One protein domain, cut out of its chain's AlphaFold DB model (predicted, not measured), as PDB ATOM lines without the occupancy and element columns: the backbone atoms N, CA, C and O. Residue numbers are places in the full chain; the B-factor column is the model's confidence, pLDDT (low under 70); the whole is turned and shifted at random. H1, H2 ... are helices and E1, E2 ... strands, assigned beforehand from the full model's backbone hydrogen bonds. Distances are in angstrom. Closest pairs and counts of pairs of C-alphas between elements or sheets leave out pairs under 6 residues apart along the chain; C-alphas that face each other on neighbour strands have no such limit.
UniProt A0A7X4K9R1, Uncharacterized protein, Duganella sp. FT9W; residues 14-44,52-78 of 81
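AT A GLANCE: This is residues 14 to 44 and 52 to 78 of the 81 residues of an uncharacterized protein of Duganella sp. FT9W (UniProt A0A7X4K9R1). A small parallel sheet of three short strands has two short helices packed on it: H1 over E3 and close to E2, and H2 next to the E1 edge. A long loop, residues 58 to 69, leads from E3 to H2, and its residues 68 to 69 pair in parallel with residues 15 to 16 of E1. The printed part has 58 residues, with two named helices and three named strands in the order E1, H1, E2, E3, H2; the sheet runs E1, E3, E2. The class is mixed, helices and strands, with 27 residues, under half, in named elements. The whole is compact, with a radius of gyration of the C-alphas of 10.2 A, and rounded, spanning 26 by 21 by 18 A.

HOW THE PARTS SIT: Strand E1, residues 14 to 16, is an edge strand and the parallel neighbour of the inner strand E3, residues 53 to 57, at 28 degrees; N 15 and O 55 are 2.9 A apart and N 57 and O 15 are 2.8 A apart, both within hydrogen-bond range. E3 is also the parallel neighbour of the other edge strand, E2, residues 38 to 41, at 18 degrees, with N 56 and O 40 within hydrogen-bond range at 2.8 A. Helix H1, residues 27 to 34, is on the sheet at a height of 8.0 A. It lies only just over E3, on which 3 of its C-alphas fall. On the local plane H1 runs slantwise to E3 at 58 degrees, only just short of across. Its closest C-alphas to E3 are those of Met 31 and Ile 54, 6.7 A apart. E1, H1 and E2 form a split strand-helix-strand unit, two parallel strands joined through a helix with E3 between them in the sheet; its crossover is right-handed. Helix H2, residues 70 to 76, is on the sheet too, and the two helices and the sheet make two layers, helices on one face of a sheet. The closest C-alphas of H2 and E1 are those of Phe 70 and Tyr 16, 5.6 A apart. H1 and H2 are close but not clearly touching, the same way at a steep tilt of 46 degrees; their closest C-alphas, those of Leu 30 and Met 74, are 7.4 A apart. In H1 and H2 every O i to N i+4 pair is within hydrogen-bond range.

IN THESE COORDINATES: E1 begins at C-alpha 14 (48.333, -4.698, 45.816) and is 6.7 A long. H1 and E2 are each 10.3 A long, and E3 is 12.5 A. H2 is 9.9 A long and ends at C-alpha 76 (55.865, -16.138, 48.752).

THE WHOLE: The C-alphas farthest apart are those of His 44 and Gly 78, 29.0 A. Residues 45 to 51 are not printed, and C-alphas 44 and 52 are 18.3 A apart across the cut, which lies in the link from E2 to E3. The link from E3 to H2 is long, that from E1 to H1 short and that from H1 to E2 tight. The mean pLDDT of the printed part is 87.9, and residue 44 is under 70.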
ATOM      1  N   PHE A  14      49.348  -4.420  46.825       91.31
ATOM      2  CA  PHE A  14      48.333  -4.698  45.816       91.31
ATOM      3  C   PHE A  14      48.465  -6.141  45.356       91.31
ATOM      4  O   PHE A  14      49.543  -6.559  44.935       91.31
ATOM      5  N   ILE A  15      47.375  -6.897  45.427       92.81
ATOM      6  CA  ILE A  15      47.335  -8.298  45.018       92.81
ATOM      7  C   ILE A  15      46.180  -8.474  44.045       92.81
ATOM      8  O   ILE A  15      45.039  -8.202  44.401       92.81
ATOM      9  N   TYR A  16      46.447  -8.942  42.830       92.75
ATOM     10  CA  TYR A  16      45.407  -9.161  41.829       92.75
ATOM     11  C   TYR A  16      45.118 -10.645  41.614       92.75
ATOM     12  O   TYR A  16      45.996 -11.497  41.723       92.75
ATOM     13  N   GLY A  17      43.880 -10.971  41.270       90.00
ATOM     14  CA  GLY A  17      43.514 -12.311  40.828       90.00
ATOM     15  C   GLY A  17      42.021 -12.420  40.544       90.00
ATOM     16  O   GLY A  17      41.245 -11.644  41.105       90.00
ATOM     17  N   PRO A  18      41.586 -13.401  39.742       88.06
ATOM     18  CA  PRO A  18      40.186 -13.520  39.358       88.06
ATOM     19  C   PRO A  18      39.254 -13.741  40.567       88.06
ATOM     20  O   PRO A  18      39.698 -14.113  41.666       88.06
ATOM     21  N   PRO A  19      37.945 -13.482  40.425       85.50
ATOM     22  CA  PRO A  19      36.973 -13.831  41.456       85.50
ATOM     23  C   PRO A  19      37.007 -15.342  41.744       85.50
ATOM     24  O   PRO A  19      37.259 -16.156  40.863       85.50
ATOM     25  N   GLY A  20      36.779 -15.726  43.003       84.06
ATOM     26  CA  GLY A  20      36.697 -17.138  43.403       84.06
ATOM     27  C   GLY A  20      38.018 -17.836  43.759       84.06
ATOM     28  O   GLY A  20      37.966 -18.919  44.330       84.06
ATOM     29  N   VAL A  21      39.192 -17.219  43.560       85.31
ATOM     30  CA  VAL A  21      40.502 -17.837  43.907       85.31
ATOM     31  C   VAL A  21      40.809 -17.907  45.410       85.31
ATOM     32  O   VAL A  21      41.871 -18.365  45.812       85.31
ATOM     33  N   GLY A  22      39.896 -17.438  46.265       86.62
ATOM     34  CA  GLY A  22      40.078 -17.472  47.718       86.62
ATOM     35  C   GLY A  22      40.861 -16.290  48.300       86.62
ATOM     36  O   GLY A  22      41.396 -16.427  49.397       86.62
ATOM     37  N   LYS A  23      40.890 -15.129  47.622       87.25
ATOM     38  CA  LYS A  23      41.533 -13.893  48.120       87.25
ATOM     39  C   LYS A  23      41.093 -13.534  49.541       87.25
ATOM     40  O   LYS A  23      41.925 -13.390  50.424       87.25
ATOM     41  N   THR A  24      39.783 -13.502  49.779       85.75
ATOM     42  CA  THR A  24      39.200 -13.212  51.097       85.75
ATOM     43  C   THR A  24      39.532 -14.286  52.133       85.75
ATOM     44  O   THR A  24      39.824 -13.954  53.273       85.75
ATOM     45  N   LYS A  25      39.541 -15.571  51.741       88.94
ATOM     46  CA  LYS A  25      39.853 -16.690  52.650       88.94
ATOM     47  C   LYS A  25      41.305 -16.662  53.135       88.94
ATOM     48  O   LYS A  25      41.565 -17.010  54.275       88.94
ATOM     49  N   ASN A  26      42.232 -16.236  52.278       90.38
ATOM     50  CA  ASN A  26      43.660 -16.157  52.597       90.38
ATOM     51  C   ASN A  26      44.107 -14.746  53.000       90.38
ATOM     52  O   ASN A  26      45.298 -14.501  53.189       90.38
ATOM     53  N   ALA A  27      43.167 -13.809  53.135       90.25
ATOM     54  CA  ALA A  27      43.470 -12.423  53.449       90.25
ATOM     55  C   ALA A  27      44.209 -12.294  54.780       90.25
ATOM     56  O   ALA A  27      45.182 -11.557  54.853       90.25
ATOM     57  N   GLU A  28      43.795 -13.038  55.808       91.56
ATOM     58  CA  GLU A  28      44.448 -13.028  57.121       91.56
ATOM     59  C   GLU A  28      45.895 -13.506  57.048       91.56
ATOM     60  O   GLU A  28      46.793 -12.826  57.540       91.56
ATOM     61  N   ALA A  29      46.138 -14.617  56.356       91.75
ATOM     62  CA  ALA A  29      47.477 -15.166  56.208       91.75
ATOM     63  C   ALA A  29      48.400 -14.215  55.426       91.75
ATOM     64  O   ALA A  29      49.529 -13.953  55.843       91.75
ATOM     65  N   LEU A  30      47.894 -13.606  54.348       90.94
ATOM     66  CA  LEU A  30      48.629 -12.587  53.602       90.94
ATOM     67  C   LEU A  30      48.858 -11.329  54.454       90.94
ATOM     68  O   LEU A  30      49.951 -10.771  54.437       90.94
ATOM     69  N   MET A  31      47.873 -10.882  55.239       91.69
ATOM     70  CA  MET A  31      48.033  -9.746  56.153       91.69
ATOM     71  C   MET A  31      49.140 -10.003  57.172       91.69
ATOM     72  O   MET A  31      49.960  -9.115  57.402       91.69
ATOM     73  N   THR A  32      49.203 -11.206  57.744       90.94
ATOM     74  CA  THR A  32      50.283 -11.608  58.650       90.94
ATOM     75  C   THR A  32      51.639 -11.597  57.947       90.94
ATOM     76  O   THR A  32      52.574 -10.998  58.474       90.94
ATOM     77  N   HIS A  33      51.736 -12.174  56.746       90.50
ATOM     78  CA  HIS A  33      52.975 -12.219  55.959       90.50
ATOM     79  C   HIS A  33      53.502 -10.823  55.604       90.50
ATOM     80  O   HIS A  33      54.659 -10.493  55.859       90.50
ATOM     81  N   TYR A  34      52.630  -9.956  55.086       88.62
ATOM     82  CA  TYR A  34      52.984  -8.597  54.666       88.62
ATOM     83  C   TYR A  34      52.948  -7.559  55.804       88.62
ATOM     84  O   TYR A  34      53.182  -6.370  55.561       88.62
ATOM     85  N   GLY A  35      52.626  -7.966  57.037       89.88
ATOM     86  CA  GLY A  35      52.531  -7.077  58.200       89.88
ATOM     87  C   GLY A  35      51.461  -5.985  58.067       89.88
ATOM     88  O   GLY A  35      51.679  -4.845  58.487       89.88
ATOM     89  N   LYS A  36      50.320  -6.296  57.444       90.31
ATOM     90  CA  LYS A  36      49.206  -5.364  57.209       90.31
ATOM     91  C   LYS A  36      48.088  -5.566  58.222       90.31
ATOM     92  O   LYS A  36      47.934  -6.638  58.794       90.31
ATOM     93  N   LYS A  37      47.318  -4.504  58.465       88.44
ATOM     94  CA  LYS A  37      46.265  -4.496  59.496       88.44
ATOM     95  C   LYS A  37      44.872  -4.772  58.953       88.44
ATOM     96  O   LYS A  37      43.970  -5.059  59.729       88.44
ATOM     97  N   GLN A  38      44.692  -4.619  57.649       89.31
ATOM     98  CA  GLN A  38      43.407  -4.803  56.996       89.31
ATOM     99  C   GLN A  38      43.612  -5.273  55.560       89.31
ATOM    100  O   GLN A  38      44.641  -4.990  54.943       89.31
ATOM    101  N   ALA A  39      42.611  -5.956  55.026       89.56
ATOM    102  CA  ALA A  39      42.538  -6.322  53.628       89.56
ATOM    103  C   ALA A  39      41.198  -5.843  53.078       89.56
ATOM    104  O   ALA A  39      40.163  -6.048  53.710       89.56
ATOM    105  N   ILE A  40      41.228  -5.172  51.934       88.75
ATOM    106  CA  ILE A  40      40.040  -4.625  51.283       88.75
ATOM    107  C   ILE A  40      40.039  -5.007  49.809       88.75
ATOM    108  O   ILE A  40      41.095  -5.084  49.181       88.75
ATOM    109  N   ASP A  41      38.852  -5.251  49.264       86.38
ATOM    110  CA  ASP A  41      38.664  -5.359  47.820       86.38
ATOM    111  C   ASP A  41      38.603  -3.941  47.248       86.38
ATOM    112  O   ASP A  41      37.903  -3.075  47.782       86.38
ATOM    113  N   PHE A  42      39.415  -3.672  46.236       79.88
ATOM    114  CA  PHE A  42      39.506  -2.360  45.626       79.88
ATOM    115  C   PHE A  42      38.626  -2.304  44.404       79.88
ATOM    116  O   PHE A  42      38.956  -2.849  43.349       79.88
ATOM    117  N   ASP A  43      37.535  -1.571  44.555       70.31
ATOM    118  CA  ASP A  43      36.813  -1.053  43.416       70.31
ATOM    119  C   ASP A  43      37.585   0.138  42.832       70.31
ATOM    120  O   ASP A  43      38.154   0.943  43.577       70.31
ATOM    121  N   HIS A  44      37.644   0.242  41.502       59.66
ATOM    122  CA  HIS A  44      38.458   1.232  40.785       59.66
ATOM    123  C   HIS A  44      38.188   2.694  41.210       59.66
ATOM    124  O   HIS A  44      39.055   3.551  41.007       59.66
ATOM    125  N   ASN A  52      48.329   0.951  55.107       87.12
ATOM    126  CA  ASN A  52      48.580  -0.246  55.930       87.12
ATOM    127  C   ASN A  52      47.653  -1.422  55.588       87.12
ATOM    128  O   ASN A  52      47.295  -2.213  56.469       87.12
ATOM    129  N   ALA A  53      47.256  -1.525  54.321       89.38
ATOM    130  CA  ALA A  53      46.313  -2.528  53.857       89.38
ATOM    131  C   ALA A  53      46.868  -3.429  52.749       89.38
ATOM    132  O   ALA A  53      47.783  -3.054  52.012       89.38
ATOM    133  N   ILE A  54      46.261  -4.606  52.626       91.38
ATOM    134  CA  ILE A  54      46.274  -5.396  51.398       91.38
ATOM    135  C   ILE A  54      45.074  -4.979  50.558       91.38
ATOM    136  O   ILE A  54      43.953  -4.881  51.052       91.38
ATOM    137  N   ILE A  55      45.332  -4.712  49.291       90.88
ATOM    138  CA  ILE A  55      44.375  -4.200  48.329       90.88
ATOM    139  C   ILE A  55      44.180  -5.287  47.282       90.88
ATOM    140  O   ILE A  55      45.088  -5.556  46.491       90.88
ATOM    141  N   PHE A  56      43.023  -5.941  47.298       91.00
ATOM    142  CA  PHE A  56      42.696  -6.960  46.317       91.00
ATOM    143  C   PHE A  56      42.128  -6.327  45.056       91.00
ATOM    144  O   PHE A  56      41.166  -5.571  45.104       91.00
ATOM    145  N   LEU A  57      42.734  -6.663  43.927       88.88
ATOM    146  CA  LEU A  57      42.278  -6.297  42.597       88.88
ATOM    147  C   LEU A  57      41.729  -7.553  41.912       88.88
ATOM    148  O   LEU A  57      42.183  -8.675  42.169       88.88
ATOM    149  N   GLN A  58      40.763  -7.385  41.016       88.44
ATOM    150  CA  GLN A  58      40.293  -8.496  40.184       88.44
ATOM    151  C   GLN A  58      41.285  -8.798  39.055       88.44
ATOM    152  O   GLN A  58      41.573  -9.955  38.757       88.44
ATOM    153  N   GLU A  59      41.866  -7.747  38.482       86.81
ATOM    154  CA  GLU A  59      42.752  -7.811  37.324       86.81
ATOM    155  C   GLU A  59      43.978  -6.908  37.530       86.81
ATOM    156  O   GLU A  59      43.931  -5.965  38.331       86.81
ATOM    157  N   PRO A  60      45.102  -7.185  36.843       84.94
ATOM    158  CA  PRO A  60      46.259  -6.303  36.879       84.94
ATOM    159  C   PRO A  60      45.894  -4.938  36.282       84.94
ATOM    160  O   PRO A  60      45.349  -4.844  35.186       84.94
ATOM    161  N   SER A  61      46.221  -3.866  37.004       82.00
ATOM    162  CA  SER A  61      45.893  -2.496  36.605       82.00
ATOM    163  C   SER A  61      47.163  -1.690  36.328       82.00
ATOM    164  O   SER A  61      48.091  -1.732  37.141       82.00
ATOM    165  N   PRO A  62      47.220  -0.890  35.246       82.50
ATOM    166  CA  PRO A  62      48.377  -0.042  34.948       82.50
ATOM    167  C   PRO A  62      48.609   1.046  36.008       82.50
ATOM    168  O   PRO A  62      49.727   1.537  36.144       82.50
ATOM    169  N   ASN A  63      47.585   1.390  36.799       82.38
ATOM    170  CA  ASN A  63      47.711   2.308  37.936       82.38
ATOM    171  C   ASN A  63      48.536   1.707  39.088       82.38
ATOM    172  O   ASN A  63      49.103   2.446  39.892       82.38
ATOM    173  N   PHE A  64      48.621   0.374  39.159       84.31
ATOM    174  CA  PHE A  64      49.325  -0.368  40.201       84.31
ATOM    175  C   PHE A  64      50.334  -1.340  39.574       84.31
ATOM    176  O   PHE A  64      50.183  -2.555  39.688       84.31
ATOM    177  N   PRO A  65      51.419  -0.838  38.954       81.31
ATOM    178  CA  PRO A  65      52.400  -1.682  38.264       81.31
ATOM    179  C   PRO A  65      53.188  -2.607  39.208       81.31
ATOM    180  O   PRO A  65      53.926  -3.472  38.752       81.31
ATOM    181  N   ARG A  66      53.056  -2.413  40.526       85.94
ATOM    182  CA  ARG A  66      53.645  -3.259  41.573       85.94
ATOM    183  C   ARG A  66      52.662  -4.287  42.140       85.94
ATOM    184  O   ARG A  66      52.952  -4.873  43.177       85.94
ATOM    185  N   ALA A  67      51.490  -4.453  41.528       89.69
ATOM    186  CA  ALA A  67      50.538  -5.457  41.969       89.69
ATOM    187  C   ALA A  67      51.098  -6.866  41.725       89.69
ATOM    188  O   ALA A  67      51.656  -7.150  40.667       89.69
ATOM    189  N   ILE A  68      50.949  -7.734  42.720       92.12
ATOM    190  CA  ILE A  68      51.455  -9.108  42.725       92.12
ATOM    191  C   ILE A  68      50.294 -10.040  42.376       92.12
ATOM    192  O   ILE A  68      49.168  -9.811  42.821       92.12
ATOM    193  N   ALA A  69      50.526 -11.089  41.588       93.19
ATOM    194  CA  ALA A  69      49.475 -12.072  41.356       93.19
ATOM    195  C   ALA A  69      49.159 -12.807  42.664       93.19
ATOM    196  O   ALA A  69      50.056 -13.137  43.437       93.19
ATOM    197  N   PHE A  70      47.890 -13.120  42.907       92.44
ATOM    198  CA  PHE A  70      47.470 -13.829  44.113       92.44
ATOM    199  C   PHE A  70      48.214 -15.157  44.290       92.44
ATOM    200  O   PHE A  70      48.645 -15.470  45.392       92.44
ATOM    201  N   ALA A  71      48.432 -15.900  43.202       91.12
ATOM    202  CA  ALA A  71      49.194 -17.145  43.237       91.12
ATOM    203  C   ALA A  71      50.650 -16.934  43.693       91.12
ATOM    204  O   ALA A  71      51.141 -17.686  44.530       91.12
ATOM    205  N   ASP A  72      51.321 -15.892  43.196       92.50
ATOM    206  CA  ASP A  72      52.692 -15.573  43.599       92.50
ATOM    207  C   ASP A  72      52.753 -15.090  45.049       92.50
ATOM    208  O   ASP A  72      53.621 -15.517  45.803       92.50
ATOM    209  N   ALA A  73      51.784 -14.278  45.481       92.06
ATOM    210  CA  ALA A  73      51.692 -13.834  46.869       92.06
ATOM    211  C   ALA A  73      51.473 -15.007  47.840       92.06
ATOM    212  O   ALA A  73      52.009 -14.995  48.945       92.06
ATOM    213  N   MET A  74      50.709 -16.020  47.427       92.50
ATOM    214  CA  MET A  74      50.502 -17.245  48.202       92.50
ATOM    215  C   MET A  74      51.766 -18.106  48.266       92.50
ATOM    216  O   MET A  74      52.078 -18.621  49.336       92.50
ATOM    217  N   ARG A  75      52.512 -18.237  47.162       91.81
ATOM    218  CA  ARG A  75      53.804 -18.943  47.148       91.81
ATOM    219  C   ARG A  75      54.843 -18.259  48.026       91.81
ATOM    220  O   ARG A  75      55.506 -18.925  48.810       91.81
ATOM    221  N   ASP A  76      54.945 -16.935  47.935       89.50
ATOM    222  CA  ASP A  76      55.865 -16.138  48.752       89.50
ATOM    223  C   ASP A  76      55.539 -16.248  50.251       89.50
ATOM    224  O   ASP A  76      56.435 -16.330  51.088       89.50
ATOM    225  N   ALA A  77      54.248 -16.345  50.584       87.81
ATOM    226  CA  ALA A  77      53.770 -16.584  51.944       87.81
ATOM    227  C   ALA A  77      53.858 -18.056  52.402       87.81
ATOM    228  O   ALA A  77      53.496 -18.357  53.538       87.81
ATOM    229  N   GLY A  78      54.296 -18.987  51.544       89.38
ATOM    230  CA  GLY A  78      54.337 -20.423  51.850       89.38
ATOM    231  C   GLY A  78      52.955 -21.072  52.021       89.38
ATOM    232  O   GLY A  78      52.829 -22.090  52.693       89.38
TER     233      GLY A  78